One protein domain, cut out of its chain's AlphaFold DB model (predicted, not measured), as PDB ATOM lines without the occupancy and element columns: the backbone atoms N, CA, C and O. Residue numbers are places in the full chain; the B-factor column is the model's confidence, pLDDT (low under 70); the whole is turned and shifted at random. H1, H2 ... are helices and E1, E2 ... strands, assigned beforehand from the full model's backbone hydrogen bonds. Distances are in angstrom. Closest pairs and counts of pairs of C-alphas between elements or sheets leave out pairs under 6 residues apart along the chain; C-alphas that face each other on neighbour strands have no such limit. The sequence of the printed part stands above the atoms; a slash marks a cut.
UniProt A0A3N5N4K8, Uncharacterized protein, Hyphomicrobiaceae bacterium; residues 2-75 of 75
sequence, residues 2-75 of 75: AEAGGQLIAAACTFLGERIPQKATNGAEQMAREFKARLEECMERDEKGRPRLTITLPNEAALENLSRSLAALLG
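What this domain is: This is residues 2 to 75 of the 75 residues of an uncharacterized protein of Hyphomicrobiaceae bacterium (UniProt A0A3N5N4K8). Picture a loose, open frame of three helices, in which no helix touches another: the long helices H1 and H2 run opposite ways with a gap between them, joined at one end by residues 20 to 25, and the small strand hairpin E1 and E2 sits near the other end. From E2 the chain goes on to H3, which slants past H1 and comes close to it with its last residues. The printed part has 74 residues with three named helices and two named strands, in the order H1, H2, E1, E2, H3; the sheet, E1 - E2, is antiparallel and the class is mostly helix. The whole is loose, with a radius of gyration of the C-alphas of 14.3 A, and spans 36 by 29 by 24 A.

How they stand to each other: Begin at the sheet, where E1, residues 43 to 45, and E2, residues 51 to 53, form an antiparallel hairpin with 138 degrees between their directions. Look at N 44 and O 52, 2.9 A apart, and at N 52 and O 44, 2.8 A apart, both within hydrogen-bond range. H2, residues 26 to 41, comes closest to E2 at the C-alphas of Leu 39 and Leu 53, 7.7 A apart. E2 and H1, residues 2 to 19, are near each other, with 5 pairs of C-alphas within 10 A, while H1 and H2 are apart. H3, residues 60 to 74, is close to H1 but not clearly touching; their closest C-alphas, those of Ala 12 and Leu 74, are 6.3 A apart. These two helices run the same way at a steep tilt of 44 degrees. H3 is apart from H2 and from E1. In H1, H2 and H3 every O i to N i+4 pair is within hydrogen-bond range.

Where its parts are: Find C-alpha 43 at (44.811, 19.244, 122.215), where E1 begins; it runs 6.9 A to residue 45, and E2, residues 51 to 53, is 6.7 A long. H1 begins at C-alpha 2, (38.972, 31.428, 118.147), and runs 26.1 A to residue 19. H2 runs 23.3 A from residue 26 to residue 41. H3 runs 21.5 A from residue 60 to C-alpha 74 at (54.172, 40.967, 119.242).

The domain as a whole: The two C-alphas farthest apart are those of Lys 23 and Glu 47, 38.6 A. Residues 17 to 38 stand free, of which 17 to 19 belong to H1 and 26 to 38 to H2; so do residues 58 to 65, of which 60 to 65 belong to H3. The printed part has no cut and no long link. Its mean pLDDT is 79.5; look for values under 70 at residues 2 to 5, 21 to 25 and 74 to 75 of this model.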
ATOM      1  N   ALA A   2      37.780  32.102 117.598       61.12
ATOM      2  CA  ALA A   2      38.972  31.428 118.147       61.12
ATOM      3  C   ALA A   2      40.074  31.127 117.102       61.12
ATOM      4  O   ALA A   2      41.259  31.190 117.413       61.12
ATOM      5  N   GLU A   3      39.695  30.855 115.846       61.25
ATOM      6  CA  GLU A   3      40.642  30.492 114.775       61.25
ATOM      7  C   GLU A   3      41.640  31.613 114.444       61.25
ATOM      8  O   GLU A   3      42.834  31.359 114.311       61.25
ATOM      9  N   ALA A   4      41.165  32.861 114.375       68.94
ATOM     10  CA  ALA A   4      42.018  34.018 114.109       68.94
ATOM     11  C   ALA A   4      43.028  34.256 115.245       68.94
ATOM     12  O   ALA A   4      44.189  34.546 114.978       68.94
ATOM     13  N   GLY A   5      42.616  34.058 116.505       69.00
ATOM     14  CA  GLY A   5      43.518  34.132 117.658       69.00
ATOM     15  C   GLY A   5      44.605  33.055 117.616       69.00
ATOM     16  O   GLY A   5      45.777  33.357 117.829       69.00
ATOM     17  N   GLY A   6      44.240  31.819 117.255       72.94
ATOM     18  CA  GLY A   6      45.199  30.724 117.086       72.94
ATOM     19  C   GLY A   6      46.215  30.986 115.971       72.94
ATOM     20  O   GLY A   6      47.405  30.741 116.152       72.94
ATOM     21  N   GLN A   7      45.772  31.547 114.842       76.75
ATOM     22  CA  GLN A   7      46.679  31.915 113.752       76.75
ATOM     23  C   GLN A   7      47.623  33.064 114.123       76.75
ATOM     24  O   GLN A   7      48.796  33.012 113.760       76.75
ATOM     25  N   LEU A   8      47.151  34.065 114.874       78.31
ATOM     26  CA  LEU A   8      47.998  35.162 115.350       78.31
ATOM     27  C   LEU A   8      49.099  34.659 116.289       78.31
ATOM     28  O   LEU A   8      50.260  35.013 116.107       78.31
ATOM     29  N   ILE A   9      48.763  33.782 117.240       78.31
ATOM     30  CA  ILE A   9      49.748  33.178 118.151       78.31
ATOM     31  C   ILE A   9      50.749  32.305 117.374       78.31
ATOM     32  O   ILE A   9      51.949  32.365 117.630       78.31
ATOM     33  N   ALA A  10      50.293  31.530 116.385       79.06
ATOM     34  CA  ALA A  10      51.181  30.713 115.554       79.06
ATOM     35  C   ALA A  10      52.162  31.562 114.722       79.06
ATOM     36  O   ALA A  10      53.347  31.230 114.620       79.06
ATOM     37  N   ALA A  11      51.690  32.681 114.167       80.69
ATOM     38  CA  ALA A  11      52.531  33.637 113.453       80.69
ATOM     39  C   ALA A  11      53.540  34.312 114.401       80.69
ATOM     40  O   ALA A  11      54.718  34.413 114.062       80.69
ATOM     41  N   ALA A  12      53.104  34.680 115.613       77.44
ATOM     42  CA  ALA A  12      53.955  35.227 116.670       77.44
ATOM     43  C   ALA A  12      55.116  34.287 117.016       77.44
ATOM     44  O   ALA A  12      56.276  34.689 117.000       77.44
ATOM     45  N   CYS A  13      54.809  33.018 117.302       77.19
ATOM     46  CA  CYS A  13      55.813  32.016 117.653       77.19
ATOM     47  C   CYS A  13      56.787  31.743 116.505       77.19
ATOM     48  O   CYS A  13      57.978  31.587 116.762       77.19
ATOM     49  N   THR A  14      56.307  31.720 115.257       81.81
ATOM     50  CA  THR A  14      57.176  31.588 114.074       81.81
ATOM     51  C   THR A  14      58.162  32.755 113.998       81.81
ATOM     52  O   THR A  14      59.369  32.532 113.973       81.81
ATOM     53  N   PHE A  15      57.661  33.991 114.081       79.38
ATOM     54  CA  PHE A  15      58.490  35.196 114.032       79.38
ATOM     55  C   PHE A  15      59.512  35.263 115.179       79.38
ATOM     56  O   PHE A  15      60.678  35.602 114.968       79.38
ATOM     57  N   LEU A  16      59.105  34.902 116.400       76.62
ATOM     58  CA  LEU A  16      60.008  34.838 117.552       76.62
ATOM     59  C   LEU A  16      61.073  33.750 117.375       76.62
ATOM     60  O   LEU A  16      62.233  33.987 117.699       76.62
ATOM     61  N   GLY A  17      60.719  32.588 116.824       74.50
ATOM     62  CA  GLY A  17      61.671  31.516 116.520       74.50
ATOM     63  C   GLY A  17      62.748  31.937 115.517       74.50
ATOM     64  O   GLY A  17      63.904  31.553 115.663       74.50
ATOM     65  N   GLU A  18      62.400  32.781 114.545       77.56
ATOM     66  CA  GLU A  18      63.358  33.352 113.589       77.56
ATOM     67  C   GLU A  18      64.288  34.402 114.226       77.56
ATOM     68  O   GLU A  18      65.418  34.591 113.775       77.56
ATOM     69  N   ARG A  19      63.833  35.088 115.284       73.50
ATOM     70  CA  ARG A  19      64.580  36.153 115.982       73.50
ATOM     71  C   ARG A  19      65.424  35.651 117.156       73.50
ATOM     72  O   ARG A  19      66.442  36.267 117.468       73.50
ATOM     73  N   ILE A  20      65.011  34.575 117.824       72.81
ATOM     74  CA  ILE A  20      65.712  34.028 118.989       72.81
ATOM     75  C   ILE A  20      66.888  33.167 118.501       72.81
ATOM     76  O   ILE A  20      66.678  32.211 117.751       72.81
ATOM     77  N   PRO A  21      68.136  33.448 118.931       63.53
ATOM     78  CA  PRO A  21      69.274  32.607 118.597       63.53
ATOM     79  C   PRO A  21      69.071  31.227 119.222       63.53
ATOM     80  O   PRO A  21      69.206  31.030 120.430       63.53
ATOM     81  N   GLN A  22      68.741  30.262 118.376       62.16
ATOM     82  CA  GLN A  22      68.538  28.873 118.750       62.16
ATOM     83  C   GLN A  22      69.886  28.214 119.048       62.16
ATOM     84  O   GLN A  22      70.485  27.522 118.230       62.16
ATOM     85  N   LYS A  23      70.391  28.451 120.263       61.53
ATOM     86  CA  LYS A  23      71.393  27.575 120.864       61.53
ATOM     87  C   LYS A  23      70.695  26.260 121.191       61.53
ATOM     88  O   LYS A  23      70.079  26.133 122.247       61.53
ATOM     89  N   ALA A  24      70.797  25.300 120.274       59.78
ATOM     90  CA  ALA A  24      70.441  23.912 120.526       59.78
ATOM     91  C   ALA A  24      71.327  23.395 121.669       59.78
ATOM     92  O   ALA A  24      72.487  23.029 121.489       59.78
ATOM     93  N   THR A  25      70.804  23.485 122.886       67.94
ATOM     94  CA  THR A  25      71.353  22.794 124.044       67.94
ATOM     95  C   THR A  25      70.458  21.591 124.282       67.94
ATOM     96  O   THR A  25      69.237  21.720 124.191       67.94
ATOM     97  N   ASN A  26      71.039  20.439 124.621       70.00
ATOM     98  CA  ASN A  26      70.271  19.213 124.878       70.00
ATOM     99  C   ASN A  26      69.120  19.431 125.886       70.00
ATOM    100  O   ASN A  26      68.079  18.788 125.788       70.00
ATOM    101  N   GLY A  27      69.272  20.374 126.828       78.06
ATOM    102  CA  GLY A  27      68.217  20.749 127.774       78.06
ATOM    103  C   GLY A  27      67.034  21.489 127.138       78.06
ATOM    104  O   GLY A  27      65.893  21.229 127.505       78.06
ATOM    105  N   ALA A  28      67.274  22.364 126.157       77.38
ATOM    106  CA  ALA A  28      66.208  23.099 125.471       77.38
ATOM    107  C   ALA A  28      65.340  22.175 124.600       77.38
ATOM    108  O   ALA A  28      64.120  22.320 124.575       77.38
ATOM    109  N   GLU A  29      65.948  21.191 123.932       80.06
ATOM    110  CA  GLU A  29      65.217  20.204 123.125       80.06
ATOM    111  C   GLU A  29      64.386  19.247 123.990       80.06
ATOM    112  O   GLU A  29      63.228  18.967 123.671       80.06
ATOM    113  N   GLN A  30      64.944  18.793 125.118       81.62
ATOM    114  CA  GLN A  30      64.222  17.991 126.110       81.62
ATOM    115  C   GLN A  30      62.985  18.746 126.614       81.62
ATOM    116  O   GLN A  30      61.875  18.214 126.575       81.62
ATOM    117  N   MET A  31      63.167  20.010 127.000       82.38
ATOM    118  CA  MET A  31      62.099  20.861 127.514       82.38
ATOM    119  C   MET A  31      61.030  21.124 126.444       82.38
ATOM    120  O   MET A  31      59.840  20.989 126.720       82.38
ATOM    121  N   ALA A  32      61.423  21.396 125.194       84.00
ATOM    122  CA  ALA A  32      60.486  21.543 124.078       84.00
ATOM    123  C   ALA A  32      59.643  20.276 123.856       84.00
ATOM    124  O   ALA A  32      58.440  20.361 123.599       84.00
ATOM    125  N   ARG A  33      60.249  19.090 123.998       85.81
ATOM    126  CA  ARG A  33      59.548  17.806 123.869       85.81
ATOM    127  C   ARG A  33      58.543  17.575 124.997       85.81
ATOM    128  O   ARG A  33      57.441  17.103 124.727       85.81
ATOM    129  N   GLU A  34      58.895  17.920 126.232       87.50
ATOM    130  CA  GLU A  34      57.983  17.826 127.377       87.50
ATOM    131  C   GLU A  34      56.805  18.796 127.249       87.50
ATOM    132  O   GLU A  34      55.655  18.392 127.422       87.50
ATOM    133  N   PHE A  35      57.069  20.047 126.858       85.06
ATOM    134  CA  PHE A  35      56.019  21.027 126.581       85.06
ATOM    135  C   PHE A  35      55.075  20.550 125.481       85.06
ATOM    136  O   PHE A  35      53.859  20.625 125.645       85.06
ATOM    137  N   LYS A  36      55.620  20.010 124.383       86.38
ATOM    138  CA  LYS A  36      54.807  19.452 123.301       86.38
ATOM    139  C   LYS A  36      53.887  18.342 123.814       86.38
ATOM    140  O   LYS A  36      52.693  18.407 123.555       86.38
ATOM    141  N   ALA A  37      54.409  17.385 124.584       87.19
ATOM    142  CA  ALA A  37      53.606  16.284 125.117       87.19
ATOM    143  C   ALA A  37      52.435  16.784 125.985       87.19
ATOM    144  O   ALA A  37      51.310  16.323 125.818       87.19
ATOM    145  N   ARG A  38      52.675  17.775 126.855       85.06
ATOM    146  CA  ARG A  38      51.628  18.376 127.703       85.06
ATOM    147  C   ARG A  38      50.577  19.131 126.888       85.06
ATOM    148  O   ARG A  38      49.396  19.082 127.208       85.06
ATOM    149  N   LEU A  39      50.999  19.832 125.838       84.00
ATOM    150  CA  LEU A  39      50.083  20.524 124.932       84.00
ATOM    151  C   LEU A  39      49.251  19.535 124.112       84.00
ATOM    152  O   LEU A  39      48.070  19.786 123.905       84.00
ATOM    153  N   GLU A  40      49.837  18.412 123.685       84.44
ATOM    154  CA  GLU A  40      49.127  17.340 122.981       84.44
ATOM    155  C   GLU A  40      48.047  16.690 123.856       84.44
ATOM    156  O   GLU A  40      46.976  16.381 123.345       84.44
ATOM    157  N   GLU A  41      48.272  16.553 125.167       84.19
ATOM    158  CA  GLU A  41      47.245  16.068 126.106       84.19
ATOM    159  C   GLU A  41      46.036  17.012 126.216       84.19
ATOM    160  O   GLU A  41      44.914  16.555 126.424       84.19
ATOM    161  N   CYS A  42      46.244  18.318 126.042       81.19
ATOM    162  CA  CYS A  42      45.181  19.329 126.050       81.19
ATOM    163  C   CYS A  42      44.629  19.639 124.646       81.19
ATOM    164  O   CYS A  42      43.773  20.519 124.496       81.19
ATOM    165  N   MET A  43      45.154  18.982 123.606       84.81
ATOM    166  CA  MET A  43      44.811  19.244 122.215       84.81
ATOM    167  C   MET A  43      43.762  18.248 121.737       84.81
ATOM    168  O   MET A  43      44.008  17.052 121.601       84.81
ATOM    169  N   GLU A  44      42.599  18.770 121.389       84.88
ATOM    170  CA  GLU A  44      41.515  18.001 120.796       84.88
ATOM    171  C   GLU A  44      41.455  18.257 119.288       84.88
ATOM    172  O   GLU A  44      42.068  19.189 118.762       84.88
ATOM    173  N   ARG A  45      40.709  17.427 118.560       83.56
ATOM    174  CA  ARG A  45      40.339  17.734 117.176       83.56
ATOM    175  C   ARG A  45      38.904  18.228 117.150       83.56
ATOM    176  O   ARG A  45      38.011  17.564 117.656       83.56
ATOM    177  N   ASP A  46      38.704  19.395 116.554       82.94
ATOM    178  CA  ASP A  46      37.374  19.955 116.311       82.94
ATOM    179  C   ASP A  46      36.623  19.141 115.234       82.94
ATOM    180  O   ASP A  46      37.221  18.294 114.568       82.94
ATOM    181  N   GLU A  47      35.343  19.428 114.988       82.00
ATOM    182  CA  GLU A  47      34.467  18.679 114.060       82.00
ATOM    183  C   GLU A  47      35.020  18.560 112.626       82.00
ATOM    184  O   GLU A  47      34.678  17.642 111.884       82.00
ATOM    185  N   LYS A  48      35.924  19.465 112.233       82.19
ATOM    186  CA  LYS A  48      36.617  19.455 110.930       82.19
ATOM    187  C   LYS A  48      37.974  18.734 110.944       82.19
ATOM    188  O   LYS A  48      38.743  18.865 109.996       82.19
ATOM    189  N   GLY A  49      38.318  18.042 112.030       81.94
ATOM    190  CA  GLY A  49      39.602  17.357 112.213       81.94
ATOM    191  C   GLY A  49      40.792  18.284 112.498       81.94
ATOM    192  O   GLY A  49      41.938  17.838 112.453       81.94
ATOM    193  N   ARG A  50      40.541  19.567 112.779       82.25
ATOM    194  CA  ARG A  50      41.578  20.584 113.020       82.25
ATOM    195  C   ARG A  50      42.025  20.569 114.485       82.25
ATOM    196  O   ARG A  50      41.156  20.416 115.344       82.25
ATOM    197  N   PRO A  51      43.324  20.759 114.783       83.50
ATOM    198  CA  PRO A  51      43.797  20.833 116.159       83.50
ATOM    199  C   PRO A  51      43.176  22.041 116.864       83.50
ATOM    200  O   PRO A  51      43.232  23.166 116.365       83.50
ATOM    201  N   ARG A  52      42.580  21.798 118.028       84.31
ATOM    202  CA  ARG A  52      41.967  22.796 118.894       84.31
ATOM    203  C   ARG A  52      42.526  22.617 120.297       84.31
ATOM    204  O   ARG A  52      42.350  21.572 120.910       84.31
ATOM    205  N   LEU A  53      43.196  23.647 120.795       82.62
ATOM    206  CA  LEU A  53      43.684  23.688 122.166       82.62
ATOM    207  C   LEU A  53      42.683  24.478 123.012       82.62
ATOM    208  O   LEU A  53      42.421  25.645 122.713       82.62
ATOM    209  N   THR A  54      42.130  23.856 124.051       79.44
ATOM    210  CA  THR A  54      41.235  24.532 125.000       79.44
ATOM    211  C   THR A  54      41.968  24.702 126.324       79.44
ATOM    212  O   THR A  54      42.338  23.718 126.955       79.44
ATOM    213  N   ILE A  55      42.193  25.946 126.751       77.69
ATOM    214  CA  ILE A  55      42.851  26.244 128.028       77.69
ATOM    215  C   ILE A  55      41.823  26.860 128.970       77.69
ATOM    216  O   ILE A  55      41.285  27.933 128.697       77.69
ATOM    217  N   THR A  56      41.570  26.197 130.094       82.62
ATOM    218  CA  THR A  56      40.760  26.758 131.175       82.62
ATOM    219  C   THR A  56      41.643  27.635 132.048       82.62
ATOM    220  O   THR A  56      42.578  27.158 132.689       82.62
ATOM    221  N   LEU A  57      41.359  28.935 132.060       84.19
ATOM    222  CA  LEU A  57      42.070  29.879 132.910       84.19
ATOM    223  C   LEU A  57      41.527  29.812 134.346       84.19
ATOM    224  O   LEU A  57      40.319  29.658 134.533       84.19
ATOM    225  N   PRO A  58      42.387  29.958 135.367       82.62
ATOM    226  CA  PRO A  58      41.967  29.872 136.764       82.62
ATOM    227  C   PRO A  58      41.135  31.081 137.221       82.62
ATOM    228  O   PRO A  58      40.380  30.972 138.181       82.62
ATOM    229  N   ASN A  59      41.297  32.240 136.573       91.69
ATOM    230  CA  ASN A  59      40.544  33.465 136.837       91.69
ATOM    231  C   ASN A  59      40.644  34.446 135.654       91.69
ATOM    232  O   ASN A  59      41.418  34.243 134.717       91.69
ATOM    233  N   GLU A  60      39.886  35.538 135.727       88.75
ATOM    234  CA  GLU A  60      39.848  36.588 134.699       88.75
ATOM    235  C   GLU A  60      41.168  37.369 134.586       88.75
ATOM    236  O   GLU A  60      41.577  37.741 133.487       88.75
ATOM    237  N   ALA A  61      41.901  37.551 135.691       92.44
ATOM    238  CA  ALA A  61      43.197  38.235 135.680       92.44
ATOM    239  C   ALA A  61      44.256  37.482 134.850       92.44
ATOM    240  O   ALA A  61      45.143  38.099 134.256       92.44
ATOM    241  N   ALA A  62      44.159  36.153 134.758       88.56
ATOM    242  CA  ALA A  62      45.030  35.350 133.908       88.56
ATOM    243  C   ALA A  62      44.839  35.678 132.417       88.56
ATOM    244  O   ALA A  62      45.817  35.681 131.669       88.56
ATOM    245  N   LEU A  63      43.615  36.017 131.993       87.38
ATOM    246  CA  LEU A  63      43.339  36.432 130.616       87.38
ATOM    247  C   LEU A  63      43.960  37.800 130.312       87.38
ATOM    248  O   LEU A  63      44.554  37.980 129.246       87.38
ATOM    249  N   GLU A  64      43.861  38.752 131.247       89.38
ATOM    250  CA  GLU A  64      44.477  40.073 131.079       89.38
ATOM    251  C   GLU A  64      46.005  39.960 130.989       89.38
ATOM    252  O   GLU A  64      46.619  40.517 130.076       89.38
ATOM    253  N   ASN A  65      46.620  39.179 131.882       87.62
ATOM    254  CA  ASN A  65      48.064  38.955 131.863       87.62
ATOM    255  C   ASN A  65      48.524  38.276 130.570       87.62
ATOM    256  O   ASN A  65      49.479  38.741 129.953       87.62
ATOM    257  N   LEU A  66      47.817  37.235 130.116       85.12
ATOM    258  CA  LEU A  66      48.113  36.569 128.847       85.12
ATOM    259  C   LEU A  66      48.049  37.559 127.678       85.12
ATOM    260  O   LEU A  66      48.947  37.590 126.841       85.12
ATOM    261  N   SER A  67      47.034  38.423 127.663       87.19
ATOM    262  CA  SER A  67      46.870  39.446 126.627       87.19
ATOM    263  C   SER A  67      48.012  40.469 126.639       87.19
ATOM    264  O   SER A  67      48.568  40.776 125.584       87.19
ATOM    265  N   ARG A  68      48.423  40.960 127.820       88.44
ATOM    266  CA  ARG A  68      49.564  41.886 127.964       88.44
ATOM    267  C   ARG A  68      50.882  41.248 127.538       88.44
ATOM    268  O   ARG A  68      51.664  41.889 126.843       88.44
ATOM    269  N   SER A  69      51.127  39.999 127.932       85.00
ATOM    270  CA  SER A  69      52.334  39.267 127.540       85.00
ATOM    271  C   SER A  69      52.394  39.049 126.032       85.00
ATOM    272  O   SER A  69      53.438  39.289 125.433       85.00
ATOM    273  N   LEU A  70      51.281  38.659 125.401       82.62
ATOM    274  CA  LEU A  70      51.216  38.532 123.944       82.62
ATOM    275  C   LEU A  70      51.480  39.871 123.251       82.62
ATOM    276  O   LEU A  70      52.250  39.905 122.298       82.62
ATOM    277  N   ALA A  71      50.909  40.973 123.748       86.00
ATOM    278  CA  ALA A  71      51.151  42.304 123.194       86.00
ATOM    279  C   ALA A  71      52.625  42.728 123.302       86.00
ATOM    280  O   ALA A  71      53.160  43.274 122.348       86.00
ATOM    281  N   ALA A  72      53.298  42.440 124.419       82.00
ATOM    282  CA  ALA A  72      54.718  42.754 124.601       82.00
ATOM    283  C   ALA A  72      55.659  41.890 123.741       82.00
ATOM    284  O   ALA A  72      56.794  42.278 123.493       82.00
ATOM    285  N   LEU A  73      55.211  40.700 123.333       71.38
ATOM    286  CA  LEU A  73      55.965  39.806 122.451       71.38
ATOM    287  C   LEU A  73      55.758  40.125 120.963       71.38
ATOM    288  O   LEU A  73      56.614  39.795 120.146       71.38
ATOM    289  N   LEU A  74      54.603  40.699 120.617       69.50
ATOM    290  CA  LEU A  74      54.172  40.967 119.242       69.50
ATOM    291  C   LEU A  74      54.305  42.429 118.802       69.50
ATOM    292  O   LEU A  74      54.298  42.682 117.597       69.50
ATOM    293  N   GLY A  75      54.348  43.367 119.748       64.19
ATOM    294  CA  GLY A  75      54.569  44.798 119.514       64.19
ATOM    295  C   GLY A  75      56.034  45.171 119.642       64.19
ATOM    296  O   GLY A  75      56.467  46.037 118.852       64.19
TER     297      GLY A  75